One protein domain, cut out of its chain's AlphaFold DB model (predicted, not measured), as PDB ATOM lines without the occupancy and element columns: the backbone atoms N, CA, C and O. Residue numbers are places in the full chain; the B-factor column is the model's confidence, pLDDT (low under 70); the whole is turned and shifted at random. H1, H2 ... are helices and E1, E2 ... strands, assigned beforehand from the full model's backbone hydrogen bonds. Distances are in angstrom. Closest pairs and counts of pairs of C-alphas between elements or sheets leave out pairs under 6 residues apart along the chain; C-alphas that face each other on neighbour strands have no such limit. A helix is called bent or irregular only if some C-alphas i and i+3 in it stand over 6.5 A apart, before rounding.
ATOM      1  N   LEU A   3      51.514 -26.052  29.185       88.38
ATOM      2  CA  LEU A   3      50.485 -25.023  29.118       88.38
ATOM      3  C   LEU A   3      49.661 -25.021  30.402       88.38
ATOM      4  O   LEU A   3      49.054 -26.034  30.767       88.38
ATOM      5  N   PHE A   4      49.608 -23.859  31.038       87.44
ATOM      6  CA  PHE A   4      48.812 -23.606  32.224       87.44
ATOM      7  C   PHE A   4      47.581 -22.783  31.864       87.44
ATOM      8  O   PHE A   4      47.657 -21.815  31.107       87.44
ATOM      9  N   LYS A   5      46.446 -23.177  32.437       90.06
ATOM     10  CA  LYS A   5      45.196 -22.422  32.449       90.06
ATOM     11  C   LYS A   5      44.954 -21.953  33.873       90.06
ATOM     12  O   LYS A   5      44.719 -22.781  34.754       90.06
ATOM     13  N   ASP A   6      44.988 -20.649  34.089       88.06
ATOM     14  CA  ASP A   6      44.819 -20.047  35.406       88.06
ATOM     15  C   ASP A   6      43.654 -19.053  35.435       88.06
ATOM     16  O   ASP A   6      43.238 -18.531  34.403       88.06
ATOM     17  N   LEU A   7      43.098 -18.835  36.623       86.19
ATOM     18  CA  LEU A   7      42.110 -17.801  36.895       86.19
ATOM     19  C   LEU A   7      42.811 -16.658  37.639       86.19
ATOM     20  O   LEU A   7      43.205 -16.812  38.799       86.19
ATOM     21  N   VAL A   8      42.974 -15.529  36.954       85.81
ATOM     22  CA  VAL A   8      43.626 -14.315  37.464       85.81
ATOM     23  C   VAL A   8      42.667 -13.148  37.250       85.81
ATOM     24  O   VAL A   8      42.123 -12.993  36.158       85.81
ATOM     25  N   ASP A   9      42.404 -12.374  38.302       82.75
ATOM     26  CA  ASP A   9      41.470 -11.234  38.289       82.75
ATOM     27  C   ASP A   9      40.077 -11.580  37.729       82.75
ATOM     28  O   ASP A   9      39.464 -10.820  36.977       82.75
ATOM     29  N   GLY A  10      39.588 -12.788  38.036       79.88
ATOM     30  CA  GLY A  10      38.293 -13.285  37.558       79.88
ATOM     31  C   GLY A  10      38.252 -13.643  36.068       79.88
ATOM     32  O   GLY A  10      37.185 -13.959  35.544       79.88
ATOM     33  N   ARG A  11      39.392 -13.627  35.370       86.12
ATOM     34  CA  ARG A  11      39.501 -13.987  33.952       86.12
ATOM     35  C   ARG A  11      40.387 -15.209  33.773       86.12
ATOM     36  O   ARG A  11      41.397 -15.379  34.454       86.12
ATOM     37  N   ILE A  12      40.006 -16.068  32.834       87.12
ATOM     38  CA  ILE A  12      40.838 -17.205  32.444       87.12
ATOM     39  C   ILE A  12      42.012 -16.664  31.628       87.12
ATOM     40  O   ILE A  12      41.816 -15.948  30.648       87.12
ATOM     41  N   ARG A  13      43.224 -17.013  32.046       89.75
ATOM     42  CA  ARG A  13      44.476 -16.685  31.370       89.75
ATOM     43  C   ARG A  13      45.242 -17.962  31.055       89.75
ATOM     44  O   ARG A  13      45.179 -18.942  31.799       89.75
ATOM     45  N   PHE A  14      45.986 -17.928  29.960       89.44
ATOM     46  CA  PHE A  14      46.835 -19.016  29.500       89.44
ATOM     47  C   PHE A  14      48.289 -18.568  29.485       89.44
ATOM     48  O   PHE A  14      48.597 -17.475  29.014       89.44
ATOM     49  N   TYR A  15      49.191 -19.400  29.987       90.75
ATOM     50  CA  TYR A  15      50.622 -19.131  29.897       90.75
ATOM     51  C   TYR A  15      51.428 -20.423  29.842       90.75
ATOM     52  O   TYR A  15      51.005 -21.484  30.308       90.75
ATOM     53  N   TRP A  16      52.617 -20.321  29.272       89.81
ATOM     54  CA  TRP A  16      53.579 -21.399  29.178       89.81
ATOM     55  C   TRP A  16      54.612 -21.285  30.285       89.81
ATOM     56  O   TRP A  16      55.134 -20.203  30.548       89.81
ATOM     57  N   SER A  17      54.948 -22.410  30.909       89.12
ATOM     58  CA  SER A  17      56.028 -22.476  31.893       89.12
ATOM     59  C   SER A  17      57.017 -23.592  31.562       89.12
ATOM     60  O   SER A  17      56.685 -24.629  30.961       89.12
ATOM     61  N   SER A  18      58.277 -23.342  31.915       86.00
ATOM     62  CA  SER A  18      59.351 -24.313  31.779       86.00
ATOM     63  C   SER A  18      59.180 -25.422  32.809       86.00
ATOM     64  O   SER A  18      59.125 -25.175  34.008       86.00
ATOM     65  N   THR A  19      59.195 -26.674  32.354       79.62
ATOM     66  CA  THR A  19      59.188 -27.844  33.245       79.62
ATOM     67  C   THR A  19      60.417 -27.917  34.144       79.62
ATOM     68  O   THR A  19      60.370 -28.594  35.161       79.62
ATOM     69  N   ARG A  20      61.519 -27.264  33.753       77.50
ATOM     70  CA  ARG A  20      62.811 -27.369  34.439       77.50
ATOM     71  C   ARG A  20      63.021 -26.276  35.483       77.50
ATOM     72  O   ARG A  20      63.607 -26.556  36.518       77.50
ATOM     73  N   SER A  21      62.567 -25.053  35.213       78.62
ATOM     74  CA  SER A  21      62.728 -23.916  36.133       78.62
ATOM     75  C   SER A  21      61.434 -23.498  36.828       78.62
ATOM     76  O   SER A  21      61.488 -22.711  37.763       78.62
ATOM     77  N   GLY A  22      60.268 -23.953  36.357       75.81
ATOM     78  CA  GLY A  22      58.961 -23.481  36.830       75.81
ATOM     79  C   GLY A  22      58.631 -22.036  36.433       75.81
ATOM     80  O   GLY A  22      57.488 -21.609  36.588       75.81
ATOM     81  N   ALA A  23      59.591 -21.294  35.872       82.44
ATOM     82  CA  ALA A  23      59.410 -19.907  35.479       82.44
ATOM     83  C   ALA A  23      58.465 -19.781  34.268       82.44
ATOM     84  O   ALA A  23      58.537 -20.607  33.343       82.44
ATOM     85  N   PRO A  24      57.595 -18.751  34.249       84.12
ATOM     86  CA  PRO A  24      56.784 -18.444  33.082       84.12
ATOM     87  C   PRO A  24      57.698 -18.062  31.913       84.12
ATOM     88  O   PRO A  24      58.573 -17.211  32.039       84.12
ATOM     89  N   LEU A  25      57.506 -18.736  30.782       85.19
ATOM     90  CA  LEU A  25      58.225 -18.486  29.532       85.19
ATOM     91  C   LEU A  25      57.466 -17.507  28.634       85.19
ATOM     92  O   LEU A  25      58.084 -16.793  27.851       85.19
ATOM     93  N   SER A  26      56.135 -17.490  28.736       86.62
ATOM     94  CA  SER A  26      55.272 -16.632  27.929       86.62
ATOM     95  C   SER A  26      54.565 -15.575  28.782       86.62
ATOM     96  O   SER A  26      54.331 -15.799  29.974       86.62
ATOM     97  N   PRO A  27      54.126 -14.463  28.167       88.38
ATOM     98  CA  PRO A  27      53.155 -13.566  28.783       88.38
ATOM     99  C   PRO A  27      51.810 -14.273  29.037       88.38
ATOM    100  O   PRO A  27      51.538 -15.349  28.490       88.38
ATOM    101  N   MET A  28      50.963 -13.655  29.868       88.56
ATOM    102  CA  MET A  28      49.607 -14.134  30.154       88.56
ATOM    103  C   MET A  28      48.638 -13.788  29.019       88.56
ATOM    104  O   MET A  28      48.210 -12.641  28.874       88.56
ATOM    105  N   MET A  29      48.239 -14.803  28.266       90.88
ATOM    106  CA  MET A  29      47.353 -14.698  27.108       90.88
ATOM    107  C   MET A  29      45.893 -14.891  27.511       90.88
ATOM    108  O   MET A  29      45.593 -15.546  28.512       90.88
ATOM    109  N   ALA A  30      44.977 -14.289  26.758       87.00
ATOM    110  CA  ALA A  30      43.547 -14.347  27.049       87.00
ATOM    111  C   ALA A  30      42.885 -15.572  26.412       87.00
ATOM    112  O   ALA A  30      41.932 -16.125  26.964       87.00
ATOM    113  N   THR A  31      43.401 -16.020  25.267       85.88
ATOM    114  CA  THR A  31      42.812 -17.113  24.491       85.88
ATOM    115  C   THR A  31      43.782 -18.276  24.300       85.88
ATOM    116  O   THR A  31      45.004 -18.127  24.342       85.88
ATOM    117  N   LEU A  32      43.228 -19.472  24.082       83.69
ATOM    118  CA  LEU A  32      44.026 -20.655  23.752       83.69
ATOM    119  C   LEU A  32      44.686 -20.522  22.369       83.69
ATOM    120  O   LEU A  32      45.779 -21.039  22.170       83.69
ATOM    121  N   GLN A  33      44.052 -19.787  21.453       81.62
ATOM    122  CA  GLN A  33      44.603 -19.495  20.132       81.62
ATOM    123  C   GLN A  33      45.884 -18.658  20.230       81.62
ATOM    124  O   GLN A  33      46.895 -19.037  19.647       81.62
ATOM    125  N   GLU A  34      45.883 -17.585  21.027       84.00
ATOM    126  CA  GLU A  34      47.097 -16.797  21.298       84.00
ATOM    127  C   GLU A  34      48.217 -17.673  21.879       84.00
ATOM    128  O   GLU A  34      49.372 -17.577  21.464       84.00
ATOM    129  N   ALA A  35      47.872 -18.578  22.804       86.69
ATOM    130  CA  ALA A  35      48.834 -19.505  23.395       86.69
ATOM    131  C   ALA A  35      49.435 -20.479  22.377       86.69
ATOM    132  O   ALA A  35      50.625 -20.798  22.457       86.69
ATOM    133  N   GLU A  36      48.632 -20.937  21.419       84.12
ATOM    134  CA  GLU A  36      49.075 -21.786  20.320       84.12
ATOM    135  C   GLU A  36      49.986 -21.027  19.346       84.12
ATOM    136  O   GLU A  36      51.046 -21.533  18.972       84.12
ATOM    137  N   GLU A  37      49.612 -19.807  18.962       84.12
ATOM    138  CA  GLU A  37      50.395 -18.949  18.066       84.12
ATOM    139  C   GLU A  37      51.753 -18.585  18.674       84.12
ATOM    140  O   GLU A  37      52.789 -18.702  18.006       84.12
ATOM    141  N   TRP A  38      51.773 -18.229  19.962       88.25
ATOM    142  CA  TRP A  38      53.012 -17.976  20.687       88.25
ATOM    143  C   TRP A  38      53.901 -19.216  20.705       88.25
ATOM    144  O   TRP A  38      55.089 -19.122  20.410       88.25
ATOM    145  N   TRP A  39      53.336 -20.394  20.990       85.69
ATOM    146  CA  TRP A  39      54.115 -21.629  21.022       85.69
ATOM    147  C   TRP A  39      54.708 -21.983  19.664       85.69
ATOM    148  O   TRP A  39      55.887 -22.326  19.594       85.69
ATOM    149  N   LYS A  40      53.932 -21.863  18.583       80.94
ATOM    150  CA  LYS A  40      54.433 -22.086  17.219       80.94
ATOM    151  C   LYS A  40      55.585 -21.140  16.899       80.94
ATOM    152  O   LYS A  40      56.614 -21.585  16.397       80.94
ATOM    153  N   THR A  41      55.438 -19.863  17.246       83.00
ATOM    154  CA  THR A  41      56.472 -18.838  17.043       83.00
ATOM    155  C   THR A  41      57.722 -19.133  17.871       83.00
ATOM    156  O   THR A  41      58.834 -19.099  17.351       83.00
ATOM    157  N   PHE A  42      57.548 -19.498  19.142       84.38
ATOM    158  CA  PHE A  42      58.635 -19.872  20.038       84.38
ATOM    159  C   PHE A  42      59.381 -21.106  19.521       84.38
ATOM    160  O   PHE A  42      60.597 -21.065  19.364       84.38
ATOM    161  N   GLN A  43      58.667 -22.178  19.171       79.25
ATOM    162  CA  GLN A  43      59.262 -23.406  18.641       79.25
ATOM    163  C   GLN A  43      60.023 -23.156  17.333       79.25
ATOM    164  O   GLN A  43      61.096 -23.720  17.138       79.25
ATOM    165  N   PHE A  44      59.489 -22.292  16.465       76.62
ATOM    166  CA  PHE A  44      60.139 -21.897  15.218       76.62
ATOM    167  C   PHE A  44      61.395 -21.048  15.471       76.62
ATOM    168  O   PHE A  44      62.403 -21.241  14.804       76.62
ATOM    169  N   SER A  45      61.376 -20.162  16.472       78.81
ATOM    170  CA  SER A  45      62.542 -19.342  16.846       78.81
ATOM    171  C   SER A  45      63.704 -20.148  17.434       78.81
ATOM    172  O   SER A  45      64.851 -19.728  17.337       78.81
ATOM    173  N   GLN A  46      63.415 -21.303  18.042       75.38
ATOM    174  CA  GLN A  46      64.421 -22.208  18.608       75.38
ATOM    175  C   GLN A  46      65.062 -23.116  17.546       75.38
ATOM    176  O   GLN A  46      65.994 -23.857  17.854       75.38
ATOM    177  N   TYR A  47      64.555 -23.115  16.309       70.06
ATOM    178  CA  TYR A  47      65.112 -23.928  15.233       70.06
ATOM    179  C   TYR A  47      66.360 -23.244  14.661       70.06
ATOM    180  O   TYR A  47      66.276 -22.251  13.948       70.06
ATOM    181  N   GLU A  48      67.530 -23.786  14.992       54.09
ATOM    182  CA  GLU A  48      68.839 -23.225  14.619       54.09
ATOM    183  C   GLU A  48      69.237 -23.534  13.157       54.09
ATOM    184  O   GLU A  48      70.097 -22.877  12.575       54.09
ATOM    185  N   TYR A  49      68.578 -24.512  12.525       58.84
ATOM    186  CA  TYR A  49      68.824 -24.912  11.135       58.84
ATOM    187  C   TYR A  49      67.804 -24.302  10.170       58.84
ATOM    188  O   TYR A  49      66.692 -23.953  10.560       58.84
ATOM    189  N   THR A  50      68.146 -24.258   8.877       53.19
ATOM    190  CA  THR A  50      67.225 -23.897   7.787       53.19
ATOM    191  C   THR A  50      66.082 -24.914   7.733       53.19
ATOM    192  O   THR A  50      66.149 -25.944   7.059       53.19
ATOM    193  N   GLU A  51      65.028 -24.662   8.502       54.84
ATOM    194  CA  GLU A  51      63.786 -25.414   8.448       54.84
ATOM    195  C   GLU A  51      63.357 -25.493   6.973       54.84
ATOM    196  O   GLU A  51      63.128 -24.477   6.319       54.84
ATOM    197  N   ARG A  52      63.226 -26.710   6.421       58.78
ATOM    198  CA  ARG A  52      62.861 -26.929   5.003       58.78
ATOM    199  C   ARG A  52      61.518 -26.297   4.597       58.78
ATOM    200  O   ARG A  52      61.141 -26.350   3.430       58.78
ATOM    201  N   ARG A  53      60.755 -25.753   5.547       57.84
ATOM    202  CA  ARG A  53      59.514 -25.016   5.308       57.84
ATOM    203  C   ARG A  53      59.652 -23.628   5.924       57.84
ATOM    204  O   ARG A  53      59.623 -23.499   7.139       57.84
ATOM    205  N   CYS A  54      59.696 -22.605   5.081       57.53
ATOM    206  CA  CYS A  54      59.848 -21.205   5.486       57.53
ATOM    207  C   CYS A  54      58.604 -20.582   6.153       57.53
ATOM    208  O   CYS A  54      58.557 -19.369   6.319       57.53
ATOM    209  N   SER A  55      57.565 -21.363   6.477       60.69
ATOM    210  CA  SER A  55      56.306 -20.841   7.016       60.69
ATOM    211  C   SER A  55      56.001 -21.401   8.404       60.69
ATOM    212  O   SER A  55      55.920 -22.617   8.592       60.69
ATOM    213  N   VAL A  56      55.764 -20.487   9.351       62.78
ATOM    214  CA  VAL A  56      55.236 -20.781  10.697       62.78
ATOM    215  C   VAL A  56      53.838 -21.403  10.604       62.78
ATOM    216  O   VAL A  56      53.488 -22.303  11.361       62.78
ATOM    217  N   TYR A  57      53.051 -20.962   9.622       58.06
ATOM    218  CA  TYR A  57      51.710 -21.473   9.371       58.06
ATOM    219  C   TYR A  57      51.752 -22.756   8.537       58.06
ATOM    220  O   TYR A  57      52.343 -22.792   7.449       58.06
ATOM    221  N   ASP A  58      51.086 -23.810   9.017       59.97
ATOM    222  CA  ASP A  58      50.808 -24.982   8.195       59.97
ATOM    223  C   ASP A  58      49.615 -24.702   7.271       59.97
ATOM    224  O   ASP A  58      48.467 -24.537   7.681       59.97
ATOM    225  N   ARG A  59      49.903 -24.704   5.969       57.66
ATOM    226  CA  ARG A  59      48.936 -24.515   4.880       57.66
ATOM    227  C   ARG A  59      47.878 -25.626   4.803       57.66
ATOM    228  O   ARG A  59      47.008 -25.556   3.936       57.66
ATOM    229  N   ARG A  60      47.998 -26.693   5.604       56.16
ATOM    230  CA  ARG A  60      47.044 -27.814   5.710       56.16
ATOM    231  C   ARG A  60      46.106 -27.696   6.914       56.16
ATOM    232  O   ARG A  60      45.073 -28.364   6.936       56.16
ATOM    233  N   LEU A  86      46.748 -28.396  20.625       70.81
ATOM    234  CA  LEU A  86      47.300 -27.972  21.901       70.81
ATOM    235  C   LEU A  86      46.459 -28.523  23.056       70.81
ATOM    236  O   LEU A  86      45.246 -28.313  23.113       70.81
ATOM    237  N   ARG A  87      47.102 -29.203  24.008       77.12
ATOM    238  CA  ARG A  87      46.435 -29.721  25.204       77.12
ATOM    239  C   ARG A  87      46.857 -28.909  26.422       77.12
ATOM    240  O   ARG A  87      48.043 -28.748  26.688       77.12
ATOM    241  N   VAL A  88      45.880 -28.409  27.176       81.00
ATOM    242  CA  VAL A  88      46.130 -27.791  28.487       81.00
ATOM    243  C   VAL A  88      46.570 -28.890  29.448       81.00
ATOM    244  O   VAL A  88      45.794 -29.798  29.744       81.00
ATOM    245  N   GLU A  89      47.810 -28.818  29.921       81.62
ATOM    246  CA  GLU A  89      48.374 -29.831  30.819       81.62
ATOM    247  C   GLU A  89      48.046 -29.555  32.287       81.62
ATOM    248  O   GLU A  89      47.937 -30.485  33.082       81.62
ATOM    249  N   CYS A  90      47.893 -28.286  32.668       81.75
ATOM    250  CA  CYS A  90      47.650 -27.893  34.052       81.75
ATOM    251  C   CYS A  90      46.503 -26.881  34.128       81.75
ATOM    252  O   CYS A  90      46.606 -25.769  33.613       81.75
ATOM    253  N   ASN A  91      45.403 -27.263  34.779       84.25
ATOM    254  CA  ASN A  91      44.219 -26.419  34.941       84.25
ATOM    255  C   ASN A  91      44.091 -25.934  36.391       84.25
ATOM    256  O   ASN A  91      43.425 -26.557  37.214       84.25
ATOM    257  N   LEU A  92      44.734 -24.807  36.684       83.19
ATOM    258  CA  LEU A  92      44.664 -24.122  37.977       83.19
ATOM    259  C   LEU A  92      43.338 -23.371  38.150       83.19
ATOM    260  O   LEU A  92      42.846 -23.226  39.269       83.19
ATOM    261  N   ALA A  93      42.718 -22.952  37.043       82.56
ATOM    262  CA  ALA A  93      41.427 -22.276  37.069       82.56
ATOM    263  C   ALA A  93      40.333 -23.149  37.703       82.56
ATOM    264  O   ALA A  93      39.564 -22.653  38.520       82.56
ATOM    265  N   ALA A  94      40.286 -24.447  37.381       84.12
ATOM    266  CA  ALA A  94      39.308 -25.364  37.973       84.12
ATOM    267  C   ALA A  94      39.442 -25.443  39.501       84.12
ATOM    268  O   ALA A  94      38.446 -25.304  40.204       84.12
ATOM    269  N   ALA A  95      40.669 -25.580  40.012       84.88
ATOM    270  CA  ALA A  95      40.919 -25.632  41.450       84.88
ATOM    271  C   ALA A  95      40.483 -24.337  42.159       84.88
ATOM    272  O   ALA A  95      39.823 -24.387  43.197       84.88
ATOM    273  N   LYS A  96      40.791 -23.174  41.569       85.50
ATOM    274  CA  LYS A  96      40.395 -21.866  42.112       85.50
ATOM    275  C   LYS A  96      38.879 -21.661  42.110       85.50
ATOM    276  O   LYS A  96      38.346 -21.133  43.079       85.50
ATOM    277  N   ILE A  97      38.179 -22.087  41.057       85.44
ATOM    278  CA  ILE A  97      36.712 -21.983  40.975       85.44
ATOM    279  C   ILE A  97      36.054 -22.829  42.064       85.44
ATOM    280  O   ILE A  97      35.164 -22.339  42.756       85.44
ATOM    281  N   THR A  98      36.511 -24.069  42.257       87.12
ATOM    282  CA  THR A  98      35.994 -24.941  43.319       87.12
ATOM    283  C   THR A  98      36.183 -24.304  44.694       87.12
ATOM    284  O   THR A  98      35.245 -24.252  45.484       87.12
ATOM    285  N   LEU A  99      37.364 -23.736  44.954       86.62
ATOM    286  CA  LEU A  99      37.651 -23.049  46.212       86.62
ATOM    287  C   LEU A  99      36.747 -21.823  46.425       86.62
ATOM    288  O   LEU A  99      36.174 -21.668  47.501       86.62
ATOM    289  N   LEU A 100      36.556 -20.990  45.399       82.94
ATOM    290  CA  LEU A 100      35.649 -19.839  45.469       82.94
ATOM    291  C   LEU A 100      34.192 -20.261  45.708       82.94
ATOM    292  O   LEU A 100      33.488 -19.595  46.464       82.94
ATOM    293  N   SER A 101      33.751 -21.369  45.107       84.75
ATOM    294  CA  SER A 101      32.413 -21.924  45.327       84.75
ATOM    295  C   SER A 101      32.209 -22.353  46.780       84.75
ATOM    296  O   SER A 101      31.180 -22.026  47.365       84.75
ATOM    297  N   HIS A 102      33.187 -23.040  47.378       84.19
ATOM    298  CA  HIS A 102      33.122 -23.430  48.790       84.19
ATOM    299  C   HIS A 102      33.089 -22.207  49.714       84.19
ATOM    300  O   HIS A 102      32.201 -22.094  50.553       84.19
ATOM    301  N   MET A 103      33.966 -21.222  49.493       81.31
ATOM    302  CA  MET A 103      33.969 -19.989  50.293       81.31
ATOM    303  C   MET A 103      32.658 -19.196  50.174       81.31
ATOM    304  O   MET A 103      32.241 -18.539  51.128       81.31
ATOM    305  N   ALA A 104      32.008 -19.223  49.006       79.75
ATOM    306  CA  ALA A 104      30.708 -18.591  48.810       79.75
ATOM    307  C   ALA A 104      29.595 -19.317  49.586       79.75
ATOM    308  O   ALA A 104      28.746 -18.655  50.183       79.75
ATOM    309  N   GLN A 105      29.624 -20.652  49.621       77.81
ATOM    310  CA  GLN A 105      28.685 -21.465  50.400       77.81
ATOM    311  C   GLN A 105      28.846 -21.228  51.908       77.81
ATOM    312  O   GLN A 105      27.848 -20.997  52.588       77.81
ATOM    313  N   ASP A 106      30.081 -21.173  52.411       75.38
ATOM    314  CA  ASP A 106      30.363 -20.925  53.832       75.38
ATOM    315  C   ASP A 106      29.920 -19.522  54.277       75.38
ATOM    316  O   ASP A 106      29.351 -19.337  55.354       75.38
ATOM    317  N   ARG A 107      30.125 -18.508  53.425       72.19
ATOM    318  CA  ARG A 107      29.632 -17.144  53.679       72.19
ATOM    319  C   ARG A 107      28.109 -17.069  53.682       72.19
ATOM    320  O   ARG A 107      27.550 -16.366  54.519       72.19
ATOM    321  N   ALA A 108      27.446 -17.771  52.765       69.00
ATOM    322  CA  ALA A 108      25.989 -17.832  52.732       69.00
ATOM    323  C   ALA A 108      25.432 -18.519  53.989       69.00
ATOM    324  O   ALA A 108      24.465 -18.034  54.566       69.00
ATOM    325  N   PHE A 109      26.078 -19.588  54.462       67.44
ATOM    326  CA  PHE A 109      25.691 -20.283  55.691       67.44
ATOM    327  C   PHE A 109      25.826 -19.386  56.934       67.44
ATOM    328  O   PHE A 109      24.860 -19.219  57.679       67.44
ATOM    329  N   ASN A 110      26.972 -18.717  57.101       66.12
ATOM    330  CA  ASN A 110      27.204 -17.787  58.216       66.12
ATOM    331  C   ASN A 110      26.323 -16.525  58.159       66.12
ATOM    332  O   ASN A 110      26.086 -15.893  59.183       66.12
ATOM    333  N   SER A 111      25.829 -16.146  56.977       68.75
ATOM    334  CA  SER A 111      24.878 -15.040  56.822       68.75
ATOM    335  C   SER A 111      23.457 -15.401  57.262       68.75
ATOM    336  O   SER A 111      22.699 -14.498  57.610       68.75
ATOM    337  N   VAL A 112      23.068 -16.676  57.185       69.81
ATOM    338  CA  VAL A 112      21.711 -17.140  57.527       69.81
ATOM    339  C   VAL A 112      21.614 -17.518  59.008       69.81
ATOM    340  O   VAL A 112      20.557 -17.342  59.610       69.81
ATOM    341  N   TYR A 113      22.719 -17.963  59.609       58.75
ATOM    342  CA  TYR A 113      22.806 -18.285  61.034       58.75
ATOM    343  C   TYR A 113      23.989 -17.554  61.685       58.75
ATOM    344  O   TYR A 113      25.053 -18.149  61.864       58.75
TER     345      TYR A 113
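This is residues 3 to 60 and 86 to 113 of the 115 residues of an uncharacterized protein of Marinobacterium halophilum (UniProt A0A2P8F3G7). A small two-stranded hairpin, E1 and E2, lies in the middle of a long rod, and a helix leads away from it toward each end: H1 starts beside E2 and runs to one end, where residues 46 to 60 form a loose loop, while H2 starts beside E1 and runs out to the other end as a long arm. Most of H2, residues 98 to 112, sticks out with no other part beside it, as do residues 46 to 53 at the far end, and the link of residues 18 to 31 makes a bulge at the side of the rod. The printed part has 86 residues with two named strands and two named helices, in the order E1, E2, H1, H2; the sheet has the order E1 - E2 and is antiparallel, and the class is mixed, helices and strands. The whole is extended, with a radius of gyration of the C-alphas of 18.7 A and spans of 69 by 30 by 18 A.

E1, residues 3 to 8, and E2, residues 11 to 17, form a hairpin over a tight link of 2 residues. They are antiparallel neighbours, with 145 degrees between their N-to-C directions. The C-alphas of Leu 3 and Ser 17's neighbour Trp 16 face each other at 4.8 A, and those of Leu 7 and Ile 12 at 4.7 A. N 6 and O 13 are within hydrogen-bond range at 2.9 A, and so are N 13 and O 6 at 2.8 A. A long link of 14 residues leads from E2 to H1, residues 32 to 45. H1 and E2 have 4 pairs of C-alphas within 8 A, the closest being those of Phe 14 and Ala 35, 6.4 A apart. H1 and E1 are near each other, with no pair of C-alphas within 8 A but 6 within 10 A. Residues 4 to 5 of E1 also form a short parallel pairing with residues 90 to 91, just before H2, residues 92 to 112. H2 and E1 have 9 pairs of C-alphas within 8 A, the closest being those of Asp 6 and Ala 93, 4.4 A apart. H2 and E2 have 1 such pair, the C-alphas of Ile 12 and Ala 93, 6.9 A apart. H1 and H2 are apart. In H1 and H2 every O i to N i+4 pair is within hydrogen-bond range.

E1 begins at C-alpha 3, at (50.485, -25.023, 29.118), and its 6 residues measure 15.2 A from first to last C-alpha. E2, residues 11 to 17, measures 18.7 A. H1, residues 32 to 45, measures 19.8 A and ends at C-alpha 45, at (62.542, -19.342, 16.846). H2, residues 92 to 112, is the longest helix with 21 residues and 30.9 A, and it ends at C-alpha 112, at (21.711, -17.140, 57.527). Neither helix is bent.

The two C-alphas farthest apart are those of Thr 50 and Tyr 113, 69.6 A from each other. Without the stretches that stand free, residues 46 to 53 and 98 to 113, the body has 62 residues and spans 42 by 26 by 17 A. Residues 61 to 85 are cut out and not printed, and C-alphas 60 and 86 are 16.2 A apart across this cut, which lies in the link from H1 to H2. Of the links that are printed whole, E2 to H1 is long. The mean pLDDT of the printed part is 78.4, and the model's confidence is low, under 70, in residues 48 to 60 and 108 to 113.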